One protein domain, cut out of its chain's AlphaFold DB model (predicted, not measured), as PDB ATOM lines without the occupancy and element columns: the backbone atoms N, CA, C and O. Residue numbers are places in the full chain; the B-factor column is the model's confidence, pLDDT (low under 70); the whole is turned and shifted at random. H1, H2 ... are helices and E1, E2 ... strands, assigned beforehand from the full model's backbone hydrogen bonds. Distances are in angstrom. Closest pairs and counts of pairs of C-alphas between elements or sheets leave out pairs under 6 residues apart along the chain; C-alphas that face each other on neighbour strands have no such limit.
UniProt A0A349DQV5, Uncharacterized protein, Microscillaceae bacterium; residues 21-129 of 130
ATOM      1  N   LEU A  21      18.594 -23.522   2.373       95.12
ATOM      2  CA  LEU A  21      19.013 -24.266   3.562       95.12
ATOM      3  C   LEU A  21      17.820 -24.917   4.274       95.12
ATOM      4  O   LEU A  21      17.865 -26.108   4.580       95.12
ATOM      5  N   ILE A  22      16.737 -24.165   4.491       96.12
ATOM      6  CA  ILE A  22      15.505 -24.681   5.105       96.12
ATOM      7  C   ILE A  22      14.885 -25.776   4.232       96.12
ATOM      8  O   ILE A  22      14.475 -26.814   4.749       96.12
ATOM      9  N   GLU A  23      14.822 -25.581   2.912       96.50
ATOM     10  CA  GLU A  23      14.298 -26.599   1.997       96.50
ATOM     11  C   GLU A  23      15.132 -27.887   2.061       96.50
ATOM     12  O   GLU A  23      14.585 -28.993   2.110       96.50
ATOM     13  N   ARG A  24      16.461 -27.754   2.112       95.81
ATOM     14  CA  ARG A  24      17.382 -28.886   2.244       95.81
ATOM     15  C   ARG A  24      17.165 -29.639   3.556       95.81
ATOM     16  O   ARG A  24      17.033 -30.861   3.527       95.81
ATOM     17  N   LEU A  25      17.067 -28.923   4.675       96.00
ATOM     18  CA  LEU A  25      16.804 -29.505   5.993       96.00
ATOM     19  C   LEU A  25      15.460 -30.237   6.038       96.00
ATOM     20  O   LEU A  25      15.405 -31.356   6.534       96.00
ATOM     21  N   LYS A  26      14.398 -29.671   5.448       96.69
ATOM     22  CA  LYS A  26      13.088 -30.339   5.343       96.69
ATOM     23  C   LYS A  26      13.173 -31.651   4.563       96.69
ATOM     24  O   LYS A  26      12.674 -32.671   5.032       96.69
ATOM     25  N   LYS A  27      13.866 -31.663   3.418       96.44
ATOM     26  CA  LYS A  27      14.081 -32.889   2.625       96.44
ATOM     27  C   LYS A  27      14.857 -33.953   3.406       96.44
ATOM     28  O   LYS A  27      14.509 -35.133   3.342       96.44
ATOM     29  N   ASN A  28      15.890 -33.543   4.141       95.00
ATOM     30  CA  ASN A  28      16.682 -34.441   4.981       95.00
ATOM     31  C   ASN A  28      15.843 -35.004   6.139       95.00
ATOM     32  O   ASN A  28      15.812 -36.217   6.334       95.00
ATOM     33  N   ARG A  29      15.073 -34.151   6.824       95.75
ATOM     34  CA  ARG A  29      14.137 -34.542   7.885       95.75
ATOM     35  C   ARG A  29      13.118 -35.568   7.400       95.75
ATOM     36  O   ARG A  29      12.932 -36.596   8.039       95.75
ATOM     37  N   GLU A  30      12.468 -35.323   6.265       96.56
ATOM     38  CA  GLU A  30      11.497 -36.263   5.688       96.56
ATOM     39  C   GLU A  30      12.138 -37.603   5.314       96.56
ATOM     40  O   GLU A  30      11.528 -38.663   5.467       96.56
ATOM     41  N   LYS A  31      13.375 -37.573   4.806       94.56
ATOM     42  CA  LYS A  31      14.141 -38.790   4.533       94.56
ATOM     43  C   LYS A  31      14.409 -39.562   5.828       94.56
ATOM     44  O   LYS A  31      14.108 -40.754   5.853       94.56
ATOM     45  N   HIS A  32      14.898 -38.894   6.874       94.62
ATOM     46  CA  HIS A  32      15.139 -39.510   8.182       94.62
ATOM     47  C   HIS A  32      13.852 -40.068   8.786       94.62
ATOM     48  O   HIS A  32      13.845 -41.192   9.266       94.62
ATOM     49  N   GLN A  33      12.737 -39.339   8.684       96.06
ATOM     50  CA  GLN A  33      11.434 -39.791   9.172       96.06
ATOM     51  C   GLN A  33      11.009 -41.113   8.531       96.06
ATOM     52  O   GLN A  33      10.562 -42.018   9.230       96.06
ATOM     53  N   ARG A  34      11.150 -41.240   7.205       95.75
ATOM     54  CA  ARG A  34      10.829 -42.492   6.502       95.75
ATOM     55  C   ARG A  34      11.744 -43.628   6.950       95.75
ATOM     56  O   ARG A  34      11.260 -44.710   7.260       95.75
ATOM     57  N   GLU A  35      13.047 -43.364   7.021       93.44
ATOM     58  CA  GLU A  35      14.046 -44.358   7.425       93.44
ATOM     59  C   GLU A  35      13.816 -44.833   8.870       93.44
ATOM     60  O   GLU A  35      13.816 -46.036   9.131       93.44
ATOM     61  N   PHE A  36      13.519 -43.905   9.783       95.00
ATOM     62  CA  PHE A  36      13.132 -44.186  11.164       95.00
ATOM     63  C   PHE A  36      11.844 -45.007  11.238       95.00
ATOM     64  O   PHE A  36      11.814 -46.023  11.924       95.00
ATOM     65  N   GLN A  37      10.792 -44.616  10.512       95.56
ATOM     66  CA  GLN A  37       9.507 -45.313  10.559       95.56
ATOM     67  C   GLN A  37       9.627 -46.768  10.085       95.56
ATOM     68  O   GLN A  37       9.007 -47.668  10.655       95.56
ATOM     69  N   GLU A  38      10.440 -47.022   9.060       95.06
ATOM     70  CA  GLU A  38      10.738 -48.383   8.620       95.06
ATOM     71  C   GLU A  38      11.551 -49.151   9.675       95.06
ATOM     72  O   GLU A  38      11.213 -50.294   9.991       95.06
ATOM     73  N   ALA A  39      12.575 -48.524  10.264       94.50
ATOM     74  CA  ALA A  39      13.427 -49.149  11.274       94.50
ATOM     75  C   ALA A  39      12.647 -49.499  12.553       94.50
ATOM     76  O   ALA A  39      12.703 -50.644  13.011       94.50
ATOM     77  N   ILE A  40      11.857 -48.561  13.088       95.69
ATOM     78  CA  ILE A  40      11.059 -48.770  14.301       95.69
ATOM     79  C   ILE A  40       9.976 -49.826  14.082       95.69
ATOM     80  O   ILE A  40       9.710 -50.622  14.975       95.69
ATOM     81  N   THR A  41       9.404 -49.916  12.877       95.50
ATOM     82  CA  THR A  41       8.427 -50.968  12.554       95.50
ATOM     83  C   THR A  41       9.072 -52.356  12.613       95.50
ATOM     84  O   THR A  41       8.478 -53.294  13.146       95.50
ATOM     85  N   LEU A  42      10.298 -52.508  12.099       94.62
ATOM     86  CA  LEU A  42      11.041 -53.771  12.186       94.62
ATOM     87  C   LEU A  42      11.400 -54.117  13.638       94.62
ATOM     88  O   LEU A  42      11.283 -55.278  14.031       94.62
ATOM     89  N   TRP A  43      11.791 -53.122  14.435       96.00
ATOM     90  CA  TRP A  43      12.052 -53.295  15.864       96.00
ATOM     91  C   TRP A  43      10.792 -53.734  16.620       96.00
ATOM     92  O   TRP A  43      10.818 -54.748  17.312       96.00
ATOM     93  N   GLN A  44       9.651 -53.074  16.394       94.44
ATOM     94  CA  GLN A  44       8.361 -53.426  17.004       94.44
ATOM     95  C   GLN A  44       7.914 -54.853  16.657       94.44
ATOM     96  O   GLN A  44       7.331 -55.544  17.493       94.44
ATOM     97  N   GLN A  45       8.194 -55.324  15.437       94.69
ATOM     98  CA  GLN A  45       7.909 -56.706  15.041       94.69
ATOM     99  C   GLN A  45       8.747 -57.721  15.821       94.69
ATOM    100  O   GLN A  45       8.229 -58.775  16.193       94.69
ATOM    101  N   ASP A  46      10.028 -57.432  16.051       93.06
ATOM    102  CA  ASP A  46      10.909 -58.313  16.819       93.06
ATOM    103  C   ASP A  46      10.587 -58.249  18.320       93.06
ATOM    104  O   ASP A  46      10.508 -59.298  18.958       93.06
ATOM    105  N   LEU A  47      10.245 -57.069  18.846       93.75
ATOM    106  CA  LEU A  47       9.732 -56.896  20.207       93.75
ATOM    107  C   LEU A  47       8.462 -57.718  20.450       93.75
ATOM    108  O   LEU A  47       8.373 -58.462  21.425       93.75
ATOM    109  N   ALA A  48       7.489 -57.651  19.539       93.44
ATOM    110  CA  ALA A  48       6.251 -58.416  19.664       93.44
ATOM    111  C   ALA A  48       6.491 -59.937  19.657       93.44
ATOM    112  O   ALA A  48       5.736 -60.680  20.286       93.44
ATOM    113  N   LYS A  49       7.522 -60.418  18.949       92.44
ATOM    114  CA  LYS A  49       7.922 -61.834  18.977       92.44
ATOM    115  C   LYS A  49       8.617 -62.189  20.288       92.44
ATOM    116  O   LYS A  49       8.290 -63.225  20.856       92.44
ATOM    117  N   ALA A  50       9.529 -61.342  20.763       90.38
ATOM    118  CA  ALA A  50      10.230 -61.553  22.024       90.38
ATOM    119  C   ALA A  50       9.231 -61.654  23.183       90.38
ATOM    120  O   ALA A  50       9.200 -62.668  23.869       90.38
ATOM    121  N   ILE A  51       8.314 -60.689  23.305       90.31
ATOM    122  CA  ILE A  51       7.273 -60.685  24.347       90.31
ATOM    123  C   ILE A  51       6.417 -61.959  24.311       90.31
ATOM    124  O   ILE A  51       6.111 -62.514  25.360       90.31
ATOM    125  N   LYS A  52       6.044 -62.457  23.124       90.94
ATOM    126  CA  LYS A  52       5.240 -63.688  22.992       90.94
ATOM    127  C   LYS A  52       5.972 -64.955  23.429       90.94
ATOM    128  O   LYS A  52       5.316 -65.910  23.827       90.94
ATOM    129  N   ASN A  53       7.295 -64.976  23.298       87.81
ATOM    130  CA  ASN A  53       8.118 -66.147  23.585       87.81
ATOM    131  C   ASN A  53       8.660 -66.152  25.020       87.81
ATOM    132  O   ASN A  53       9.207 -67.164  25.454       87.81
ATOM    133  N   ILE A  54       8.525 -65.042  25.747       88.06
ATOM    134  CA  ILE A  54       8.988 -64.929  27.128       88.06
ATOM    135  C   ILE A  54       7.983 -65.602  28.056       88.06
ATOM    136  O   ILE A  54       6.845 -65.160  28.210       88.06
ATOM    137  N   ASP A  55       8.441 -66.648  28.736       86.75
ATOM    138  CA  ASP A  55       7.730 -67.214  29.874       86.75
ATOM    139  C   ASP A  55       8.125 -66.465  31.148       86.75
ATOM    140  O   ASP A  55       9.119 -66.794  31.798       86.75
ATOM    141  N   VAL A  56       7.332 -65.451  31.502       81.88
ATOM    142  CA  VAL A  56       7.566 -64.573  32.660       81.88
ATOM    143  C   VAL A  56       7.676 -65.362  33.970       81.88
ATOM    144  O   VAL A  56       8.412 -64.952  34.862       81.88
ATOM    145  N   ALA A  57       7.007 -66.514  34.089       83.56
ATOM    146  CA  ALA A  57       7.031 -67.319  35.310       83.56
ATOM    147  C   ALA A  57       8.401 -67.968  35.573       83.56
ATOM    148  O   ALA A  57       8.709 -68.321  36.710       83.56
ATOM    149  N   THR A  58       9.227 -68.110  34.534       83.69
ATOM    150  CA  THR A  58      10.580 -68.684  34.627       83.69
ATOM    151  C   THR A  58      11.669 -67.628  34.815       83.69
ATOM    152  O   THR A  58      12.825 -67.972  35.066       83.69
ATOM    153  N   GLN A  59      11.318 -66.344  34.722       80.06
ATOM    154  CA  GLN A  59      12.279 -65.247  34.767       80.06
ATOM    155  C   GLN A  59      12.539 -64.806  36.207       80.06
ATOM    156  O   GLN A  59      11.627 -64.462  36.951       80.06
ATOM    157  N   THR A  60      13.813 -64.796  36.603       82.31
ATOM    158  CA  THR A  60      14.261 -64.243  37.897       82.31
ATOM    159  C   THR A  60      14.811 -62.820  37.755       82.31
ATOM    160  O   THR A  60      14.850 -62.077  38.729       82.31
ATOM    161  N   ASN A  61      15.208 -62.436  36.538       85.81
ATOM    162  CA  ASN A  61      15.745 -61.125  36.171       85.81
ATOM    163  C   ASN A  61      15.024 -60.606  34.919       85.81
ATOM    164  O   ASN A  61      14.216 -61.324  34.327       85.81
ATOM    165  N   PHE A  62      15.329 -59.375  34.500       84.00
ATOM    166  CA  PHE A  62      14.834 -58.854  33.226       84.00
ATOM    167  C   PHE A  62      15.288 -59.766  32.065       84.00
ATOM    168  O   PHE A  62      16.459 -60.159  32.044       84.00
ATOM    169  N   PRO A  63      14.391 -60.156  31.138       85.50
ATOM    170  CA  PRO A  63      14.745 -61.041  30.032       85.50
ATOM    171  C   PRO A  63      15.841 -60.426  29.159       85.50
ATOM    172  O   PRO A  63      15.688 -59.305  28.670       85.50
ATOM    173  N   LYS A  64      16.919 -61.178  28.918       85.31
ATOM    174  CA  LYS A  64      18.058 -60.711  28.110       85.31
ATOM    175  C   LYS A  64      17.649 -60.350  26.687       85.31
ATOM    176  O   LYS A  64      18.178 -59.415  26.107       85.31
ATOM    177  N   GLU A  65      16.667 -61.056  26.137       83.94
ATOM    178  CA  GLU A  65      16.141 -60.794  24.800       83.94
ATOM    179  C   GLU A  65      15.487 -59.410  24.698       83.94
ATOM    180  O   GLU A  65      15.493 -58.810  23.626       83.94
ATOM    181  N   LEU A  66      14.910 -58.901  25.794       87.44
ATOM    182  CA  LEU A  66      14.364 -57.543  25.836       87.44
ATOM    183  C   LEU A  66      15.459 -56.503  26.064       87.44
ATOM    184  O   LEU A  66      15.357 -55.421  25.503       87.44
ATOM    185  N   GLU A  67      16.495 -56.835  26.837       88.75
ATOM    186  CA  GLU A  67      17.661 -55.967  27.059       88.75
ATOM    187  C   GLU A  67      18.401 -55.705  25.741       88.75
ATOM    188  O   GLU A  67      18.574 -54.557  25.345       88.75
ATOM    189  N   GLU A  68      18.708 -56.760  24.979       87.31
ATOM    190  CA  GLU A  68      19.332 -56.631  23.655       87.31
ATOM    191  C   GLU A  68      18.468 -55.814  22.680       87.31
ATOM    192  O   GLU A  68      18.989 -55.084  21.835       87.31
ATOM    193  N   LEU A  69      17.138 -55.937  22.758       90.00
ATOM    194  CA  LEU A  69      16.232 -55.149  21.923       90.00
ATOM    195  C   LEU A  69      16.206 -53.678  22.332       90.00
ATOM    196  O   LEU A  69      16.144 -52.828  21.445       90.00
ATOM    197  N   ASP A  70      16.235 -53.386  23.629       89.88
ATOM    198  CA  ASP A  70      16.244 -52.025  24.162       89.88
ATOM    199  C   ASP A  70      17.521 -51.283  23.743       89.88
ATOM    200  O   ASP A  70      17.439 -50.194  23.177       89.88
ATOM    201  N   GLU A  71      18.683 -51.936  23.852       89.12
ATOM    202  CA  GLU A  71      19.974 -51.398  23.388       89.12
ATOM    203  C   GLU A  71      19.987 -51.047  21.892       89.12
ATOM    204  O   GLU A  71      20.718 -50.161  21.453       89.12
ATOM    205  N   HIS A  72      19.183 -51.746  21.087       89.94
ATOM    206  CA  HIS A  72      19.094 -51.534  19.643       89.94
ATOM    207  C   HIS A  72      17.825 -50.777  19.233       89.94
ATOM    208  O   HIS A  72      17.487 -50.766  18.042       89.94
ATOM    209  N   CYS A  73      17.112 -50.158  20.176       92.81
ATOM    210  CA  CYS A  73      15.940 -49.348  19.875       92.81
ATOM    211  C   CYS A  73      16.331 -48.192  18.934       92.81
ATOM    212  O   CYS A  73      17.249 -47.431  19.240       92.81
ATOM    213  N   PRO A  74      15.702 -48.062  17.750       93.88
ATOM    214  CA  PRO A  74      15.982 -46.947  16.855       93.88
ATOM    215  C   PRO A  74      15.653 -45.608  17.521       93.88
ATOM    216  O   PRO A  74      14.544 -45.422  18.021       93.88
ATOM    217  N   GLU A  75      16.579 -44.656  17.459       92.94
ATOM    218  CA  GLU A  75      16.359 -43.291  17.937       92.94
ATOM    219  C   GLU A  75      15.866 -42.363  16.821       92.94
ATOM    220  O   GLU A  75      16.224 -42.494  15.647       92.94
ATOM    221  N   SER A  76      15.039 -41.387  17.195       92.62
ATOM    222  CA  SER A  76      14.542 -40.355  16.287       92.62
ATOM    223  C   SER A  76      15.245 -39.030  16.552       92.62
ATOM    224  O   SER A  76      15.113 -38.462  17.629       92.62
ATOM    225  N   TYR A  77      15.895 -38.484  15.525       94.12
ATOM    226  CA  TYR A  77      16.526 -37.162  15.561       94.12
ATOM    227  C   TYR A  77      15.686 -36.092  14.850       94.12
ATOM    228  O   TYR A  77      16.218 -35.085  14.394       94.12
ATOM    229  N   LEU A  78      14.370 -36.303  14.713       94.56
ATOM    230  CA  LEU A  78      13.478 -35.342  14.050       94.56
ATOM    231  C   LEU A  78      13.444 -33.987  14.760       94.56
ATOM    232  O   LEU A  78      13.437 -32.966  14.080       94.56
ATOM    233  N   GLU A  79      13.503 -33.991  16.093       94.94
ATOM    234  CA  GLU A  79      13.541 -32.777  16.914       94.94
ATOM    235  C   GLU A  79      14.761 -31.910  16.579       94.94
ATOM    236  O   GLU A  79      14.617 -30.721  16.324       94.94
ATOM    237  N   ALA A  80      15.939 -32.518  16.393       93.81
ATOM    238  CA  ALA A  80      17.145 -31.791  15.991       93.81
ATOM    239  C   ALA A  80      16.999 -31.089  14.624       93.81
ATOM    240  O   ALA A  80      17.573 -30.020  14.404       93.81
ATOM    241  N   TYR A  81      16.233 -31.664  13.689       95.62
ATOM    242  CA  TYR A  81      15.901 -30.968  12.443       95.62
ATOM    243  C   TYR A  81      14.873 -29.860  12.674       95.62
ATOM    244  O   TYR A  81      15.023 -28.787  12.091       95.62
ATOM    245  N   ASP A  82      13.836 -30.126  13.471       95.75
ATOM    246  CA  ASP A  82      12.760 -29.174  13.756       95.75
ATOM    247  C   ASP A  82      13.304 -27.907  14.423       95.75
ATOM    248  O   ASP A  82      13.054 -26.814  13.913       95.75
ATOM    249  N   ASP A  83      14.158 -28.054  15.433       95.56
ATOM    250  CA  ASP A  83      14.805 -26.945  16.139       95.56
ATOM    251  C   ASP A  83      15.607 -26.046  15.191       95.56
ATOM    252  O   ASP A  83      15.489 -24.818  15.202       95.56
ATOM    253  N   ILE A  84      16.429 -26.644  14.321       94.19
ATOM    254  CA  ILE A  84      17.277 -25.887  13.395       94.19
ATOM    255  C   ILE A  84      16.445 -25.240  12.279       94.19
ATOM    256  O   ILE A  84      16.723 -24.106  11.872       94.19
ATOM    257  N   ILE A  85      15.410 -25.926  11.785       96.19
ATOM    258  CA  ILE A  85      14.466 -25.361  10.814       96.19
ATOM    259  C   ILE A  85      13.731 -24.167  11.428       96.19
ATOM    260  O   ILE A  85      13.619 -23.132  10.766       96.19
ATOM    261  N   GLU A  86      13.257 -24.287  12.668       96.50
ATOM    262  CA  GLU A  86      12.590 -23.210  13.398       96.50
ATOM    263  C   GLU A  86      13.537 -22.027  13.607       96.50
ATOM    264  O   GLU A  86      13.213 -20.903  13.208       96.50
ATOM    265  N   MET A  87      14.750 -22.285  14.103       93.81
ATOM    266  CA  MET A  87      15.776 -21.265  14.316       93.81
ATOM    267  C   MET A  87      16.058 -20.470  13.035       93.81
ATOM    268  O   MET A  87      16.082 -19.235  13.050       93.81
ATOM    269  N   PHE A  88      16.229 -21.152  11.897       94.12
ATOM    270  CA  PHE A  88      16.421 -20.463  10.625       94.12
ATOM    271  C   PHE A  88      15.149 -19.782  10.129       94.12
ATOM    272  O   PHE A  88      15.249 -18.705   9.550       94.12
ATOM    273  N   SER A  89      13.957 -20.332  10.367       92.88
ATOM    274  CA  SER A  89      12.701 -19.691   9.960       92.88
ATOM    275  C   SER A  89      12.491 -18.323  10.622       92.88
ATOM    276  O   SER A  89      12.005 -17.398   9.970       92.88
ATOM    277  N   MET A  90      12.942 -18.167  11.871       94.00
ATOM    278  CA  MET A  90      12.879 -16.914  12.625       94.00
ATOM    279  C   MET A  90      14.003 -15.927  12.276       94.00
ATOM    280  O   MET A  90      13.933 -14.751  12.639       94.00
ATOM    281  N   ALA A  91      15.051 -16.371  11.574       93.12
ATOM    282  CA  ALA A  91      16.181 -15.520  11.233       93.12
ATOM    283  C   ALA A  91      15.767 -14.397  10.267       93.12
ATOM    284  O   ALA A  91      15.217 -14.641   9.191       93.12
ATOM    285  N   VAL A  92      16.094 -13.149  10.616       94.31
ATOM    286  CA  VAL A  92      15.743 -11.964   9.807       94.31
ATOM    287  C   VAL A  92      16.535 -11.908   8.497       94.31
ATOM    288  O   VAL A  92      16.012 -11.483   7.473       94.31
ATOM    289  N   LYS A  93      17.797 -12.353   8.511       93.62
ATOM    290  CA  LYS A  93      18.672 -12.313   7.333       93.62
ATOM    291  C   LYS A  93      18.245 -13.349   6.290       93.62
ATOM    292  O   LYS A  93      17.839 -14.462   6.625       93.62
ATOM    293  N   GLU A  94      18.370 -12.984   5.019       94.56
ATOM    294  CA  GLU A  94      18.131 -13.896   3.891       94.56
ATOM    295  C   GLU A  94      19.316 -14.835   3.634       94.56
ATOM    296  O   GLU A  94      19.154 -15.902   3.043       94.56
ATOM    297  N   GLU A  95      20.492 -14.457   4.127       95.06
ATOM    298  CA  GLU A  95      21.741 -15.192   3.995       95.06
ATOM    299  C   GLU A  95      22.260 -15.630   5.366       95.06
ATOM    300  O   GLU A  95      22.236 -14.862   6.335       95.06
ATOM    301  N   ILE A  96      22.742 -16.868   5.436       94.56
ATOM    302  CA  ILE A  96      23.281 -17.493   6.643       94.56
ATOM    303  C   ILE A  96      24.745 -17.839   6.388       94.56
ATOM    304  O   ILE A  96      25.065 -18.505   5.404       94.56
ATOM    305  N   LEU A  97      25.626 -17.392   7.283       93.88
ATOM    306  CA  LEU A  97      27.019 -17.820   7.310       93.88
ATOM    307  C   LEU A  97      27.095 -19.157   8.046       93.88
ATOM    308  O   LEU A  97      26.696 -19.244   9.206       93.88
ATOM    309  N   LEU A  98      27.591 -20.184   7.368       93.62
ATOM    310  CA  LEU A  98      27.836 -21.496   7.946       93.62
ATOM    311  C   LEU A  98      29.337 -21.728   8.026       93.62
ATOM    312  O   LEU A  98      30.060 -21.482   7.057       93.62
ATOM    313  N   ASP A  99      29.794 -22.251   9.156       93.44
ATOM    314  CA  ASP A  99      31.117 -22.847   9.226       93.44
ATOM    315  C   ASP A  99      31.123 -24.242   8.573       93.44
ATOM    316  O   ASP A  99      30.116 -24.754   8.071       93.44
ATOM    317  N   SER A 100      32.294 -24.874   8.560       90.00
ATOM    318  CA  SER A 100      32.485 -26.176   7.920       90.00
ATOM    319  C   SER A 100      31.685 -27.309   8.574       90.00
ATOM    320  O   SER A 100      31.374 -28.292   7.901       90.00
ATOM    321  N   GLU A 101      31.368 -27.202   9.864       90.56
ATOM    322  CA  GLU A 101      30.623 -28.219  10.608       90.56
ATOM    323  C   GLU A 101      29.121 -28.058  10.384       90.56
ATOM    324  O   GLU A 101      28.451 -29.003   9.969       90.56
ATOM    325  N   ALA A 102      28.618 -26.833  10.513       91.19
ATOM    326  CA  ALA A 102      27.245 -26.484  10.192       91.19
ATOM    327  C   ALA A 102      26.913 -26.821   8.730       91.19
ATOM    328  O   ALA A 102      25.857 -27.382   8.438       91.19
ATOM    329  N   PHE A 103      27.835 -26.566   7.797       92.38
ATOM    330  CA  PHE A 103      27.656 -26.963   6.401       92.38
ATOM    331  C   PHE A 103      27.571 -28.488   6.238       92.38
ATOM    332  O   PHE A 103      26.731 -28.994   5.491       92.38
ATOM    333  N   ARG A 104      28.419 -29.245   6.941       92.00
ATOM    334  CA  ARG A 104      28.388 -30.712   6.911       92.00
ATOM    335  C   ARG A 104      27.040 -31.239   7.422       92.00
ATOM    336  O   ARG A 104      26.386 -32.019   6.730       92.00
ATOM    337  N   ASN A 105      26.586 -30.752   8.566       92.44
ATOM    338  CA  ASN A 105      25.357 -31.231   9.189       92.44
ATOM    339  C   ASN A 105      24.129 -30.807   8.366       92.44
ATOM    340  O   ASN A 105      23.350 -31.641   7.909       92.44
ATOM    341  N   PHE A 106      23.992 -29.511   8.084       93.62
ATOM    342  CA  PHE A 106      22.761 -28.962   7.513       93.62
ATOM    343  C   PHE A 106      22.667 -29.142   5.995       93.62
ATOM    344  O   PHE A 106      21.576 -29.345   5.462       93.62
ATOM    345  N   CYS A 107      23.794 -29.089   5.276       91.62
ATOM    346  CA  CYS A 107      23.795 -29.237   3.819       91.62
ATOM    347  C   CYS A 107      24.079 -30.675   3.367       91.62
ATOM    348  O   CYS A 107      23.457 -31.133   2.401       91.62
ATOM    349  N   ARG A 108      25.000 -31.391   4.026       90.25
ATOM    350  CA  ARG A 108      25.380 -32.765   3.637       90.25
ATOM    351  C   ARG A 108      24.651 -33.866   4.401       90.25
ATOM    352  O   ARG A 108      24.788 -35.013   3.996       90.25
ATOM    353  N   ASP A 109      23.839 -33.530   5.405       93.19
ATOM    354  CA  ASP A 109      23.141 -34.519   6.240       93.19
ATOM    355  C   ASP A 109      24.108 -35.441   7.008       93.19
ATOM    356  O   ASP A 109      23.817 -36.607   7.263       93.19
ATOM    357  N   GLU A 110      25.293 -34.923   7.336       91.25
ATOM    358  CA  GLU A 110      26.406 -35.655   7.954       91.25
ATOM    359  C   GLU A 110      26.565 -35.258   9.430       91.25
ATOM    360  O   GLU A 110      27.604 -34.749   9.852       91.25
ATOM    361  N   TRP A 111      25.491 -35.478  10.187       92.25
ATOM    362  CA  TRP A 111      25.421 -35.251  11.630       92.25
ATOM    363  C   TRP A 111      26.291 -36.236  12.412       92.25
ATOM    364  O   TRP A 111      26.575 -37.329  11.934       92.25
ATOM    365  N   ASP A 112      26.664 -35.898  13.643       90.06
ATOM    366  CA  ASP A 112      27.523 -36.778  14.446       90.06
ATOM    367  C   ASP A 112      26.820 -38.106  14.799       90.06
ATOM    368  O   ASP A 112      27.410 -39.181  14.661       90.06
ATOM    369  N   TRP A 113      25.513 -38.048  15.080       89.88
ATOM    370  CA  TRP A 113      24.654 -39.211  15.337       89.88
ATOM    371  C   TRP A 113      24.386 -40.086  14.096       89.88
ATOM    372  O   TRP A 113      23.817 -41.173  14.207       89.88
ATOM    373  N   LYS A 114      24.783 -39.671  12.877       88.12
ATOM    374  CA  LYS A 114      24.594 -40.509  11.671       88.12
ATOM    375  C   LYS A 114      25.340 -41.833  11.762       88.12
ATOM    376  O   LYS A 114      24.914 -42.790  11.118       88.12
ATOM    377  N   SER A 115      26.456 -41.851  12.488       87.31
ATOM    378  CA  SER A 115      27.233 -43.067  12.725       87.31
ATOM    379  C   SER A 115      26.430 -44.070  13.557       87.31
ATOM    380  O   SER A 115      26.197 -45.178  13.084       87.31
ATOM    381  N   ASP A 116      25.860 -43.631  14.677       87.25
ATOM    382  CA  ASP A 116      25.001 -44.452  15.543       87.25
ATOM    383  C   ASP A 116      23.763 -44.982  14.798       87.25
ATOM    384  O   ASP A 116      23.422 -46.165  14.871       87.25
ATOM    385  N   VAL A 117      23.125 -44.128  13.987       88.56
ATOM    386  CA  VAL A 117      22.027 -44.540  13.098       88.56
ATOM    387  C   VAL A 117      22.483 -45.612  12.112       88.56
ATOM    388  O   VAL A 117      21.751 -46.564  11.874       88.56
ATOM    389  N   ALA A 118      23.664 -45.482  11.509       88.19
ATOM    390  CA  ALA A 118      24.159 -46.462  10.543       88.19
ATOM    391  C   ALA A 118      24.522 -47.808  11.192       88.19
ATOM    392  O   ALA A 118      24.307 -48.853  10.572       88.19
ATOM    393  N   ASP A 119      25.029 -47.781  12.423       89.00
ATOM    394  CA  ASP A 119      25.447 -48.970  13.165       89.00
ATOM    395  C   ASP A 119      24.260 -49.722  13.791       89.00
ATOM    396  O   ASP A 119      24.325 -50.938  14.003       89.00
ATOM    397  N   ASN A 120      23.125 -49.049  14.006       92.19
ATOM    398  CA  ASN A 120      21.915 -49.691  14.502       92.19
ATOM    399  C   ASN A 120      21.401 -50.784  13.534       92.19
ATOM    400  O   ASN A 120      21.125 -50.560  12.350       92.19
ATOM    401  N   LYS A 121      21.184 -51.989  14.078       91.81
ATOM    402  CA  LYS A 121      20.742 -53.200  13.359       91.81
ATOM    403  C   LYS A 121      19.516 -52.989  12.462       91.81
ATOM    404  O   LYS A 121      19.421 -53.612  11.398       91.81
ATOM    405  N   TYR A 122      18.549 -52.188  12.897       92.19
ATOM    406  CA  TYR A 122      17.296 -51.975  12.171       92.19
ATOM    407  C   TYR A 122      17.472 -50.960  11.052       92.19
ATOM    408  O   TYR A 122      17.050 -51.215   9.922       92.19
ATOM    409  N   TYR A 123      18.178 -49.870  11.333       90.38
ATOM    410  CA  TYR A 123      18.542 -48.886  10.324       90.38
ATOM    411  C   TYR A 123      19.424 -49.473   9.226       90.38
ATOM    412  O   TYR A 123      19.157 -49.232   8.049       90.38
ATOM    413  N   HIS A 124      20.394 -50.327   9.558       89.75
ATOM    414  CA  HIS A 124      21.241 -50.996   8.564       89.75
ATOM    415  C   HIS A 124      20.433 -51.766   7.511       89.75
ATOM    416  O   HIS A 124      20.754 -51.748   6.322       89.75
ATOM    417  N   LYS A 125      19.340 -52.423   7.929       88.50
ATOM    418  CA  LYS A 125      18.432 -53.144   7.019       88.50
ATOM    419  C   LYS A 125      17.661 -52.199   6.097       88.50
ATOM    420  O   LYS A 125      17.379 -52.573   4.960       88.50
ATOM    421  N   VAL A 126      17.301 -51.015   6.581       89.38
ATOM    422  CA  VAL A 126      16.571 -49.998   5.812       89.38
ATOM    423  C   VAL A 126      17.504 -49.297   4.826       89.38
ATOM    424  O   VAL A 126      17.185 -49.182   3.645       89.38
ATOM    425  N   LEU A 127      18.693 -48.894   5.276       85.00
ATOM    426  CA  LEU A 127      19.665 -48.161   4.465       85.00
ATOM    427  C   LEU A 127      20.244 -49.012   3.324       85.00
ATOM    428  O   LEU A 127      20.449 -48.487   2.235       85.00
ATOM    429  N   LYS A 128      20.440 -50.323   3.529       78.69
ATOM    430  CA  LYS A 128      20.923 -51.257   2.491       78.69
ATOM    431  C   LYS A 128      19.906 -51.621   1.408       78.69
ATOM    432  O   LYS A 128      20.282 -52.259   0.430       78.69
ATOM    433  N   LYS A 129      18.621 -51.297   1.584       61.59
ATOM    434  CA  LYS A 129      17.593 -51.560   0.562       61.59
ATOM    435  C   LYS A 129      17.643 -50.578  -0.617       61.59
ATOM    436  O   LYS A 129      16.935 -50.811  -1.594       61.59
TER     437      LYS A 129
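AT A GLANCE: This is residues 21 to 129 of the 130 residues of an uncharacterized protein of Microscillaceae bacterium (UniProt A0A349DQV5). One long helix, H1, makes the backbone of a rod, and the rest of the printed part runs back along it and then turns again. After a loop at one end, where residues 56 to 62 stick out, the short H2 and then H3 run back against H1, one after the other; at the other end E1 and H4 make the turn, and H5 and H6 follow, with H6 crossing H1 near its middle. The printed part has 109 residues, with six named helices and one named strand in the order H1 H2 H3 E1 H4 H5 H6, and its class is mostly helix. It is loose, with a radius of gyration of the C-alphas of 18.4 A, and spans 63 by 27 by 20 A.

HOW THE PARTS SIT: H1, residues 21 to 53, is the hub and touches four other helices. H2, residues 64 to 71, forms a helical hairpin with H1: it touches residues 43 to 51 alone, at a shallow tilt of 6 degrees, opposite ways, and the closest C-alphas, of Ala 50 and Glu 65, are 6.6 A apart. H3, residues 78 to 90, touches residues 22 to 33 of H1 alone, at a shallow tilt of 20 degrees, opposite ways; the closest C-alphas, of Ile 22 and Ile 85, are 5.8 A apart. E1, residues 95 to 98, pairs with no named strand and is apart from H1. H4, residues 100 to 108, touches residues 21 to 25 of H1 alone, with Leu 25 and Phe 106 the closest C-alphas at 6.2 A; at 72 degrees the two are only just about perpendicular. H5, residues 114 to 119, is apart from H1. H6, residues 121 to 127, touches residues 35 to 43 of H1 alone at a steep tilt of 43 degrees, opposite ways, and the closest C-alphas, of Ala 39 and Tyr 122, are 4.9 A apart. H5 and H6 touch only at the corner by their link, where the closest C-alphas, of Ala 118 and His 124, are 5.7 A apart. Each O i to N i+4 pair is within hydrogen-bond range in H1, H2, H4 and H5, against 8 of 9 in H3 and 2 of 3 in H6.

IN THESE COORDINATES: H1 begins at C-alpha 21, (19.013, -24.266, 3.562), and ends at C-alpha 53, (8.118, -66.147, 23.585), 47.7 A away. H3 is 18.5 A long, H2 and H4 10.6 A each, and H6 10.3 A. E1 is 9.6 A long and H5 8.6 A. H6 ends at C-alpha 127, (19.665, -48.161, 4.465).

THE WHOLE: The C-alphas of Thr 58 and Glu 94 are the two farthest apart, at 63.3 A. The printed part has no cut and no long link. The mean pLDDT of the printed part is 91.4, and residue 129 alone is under 70.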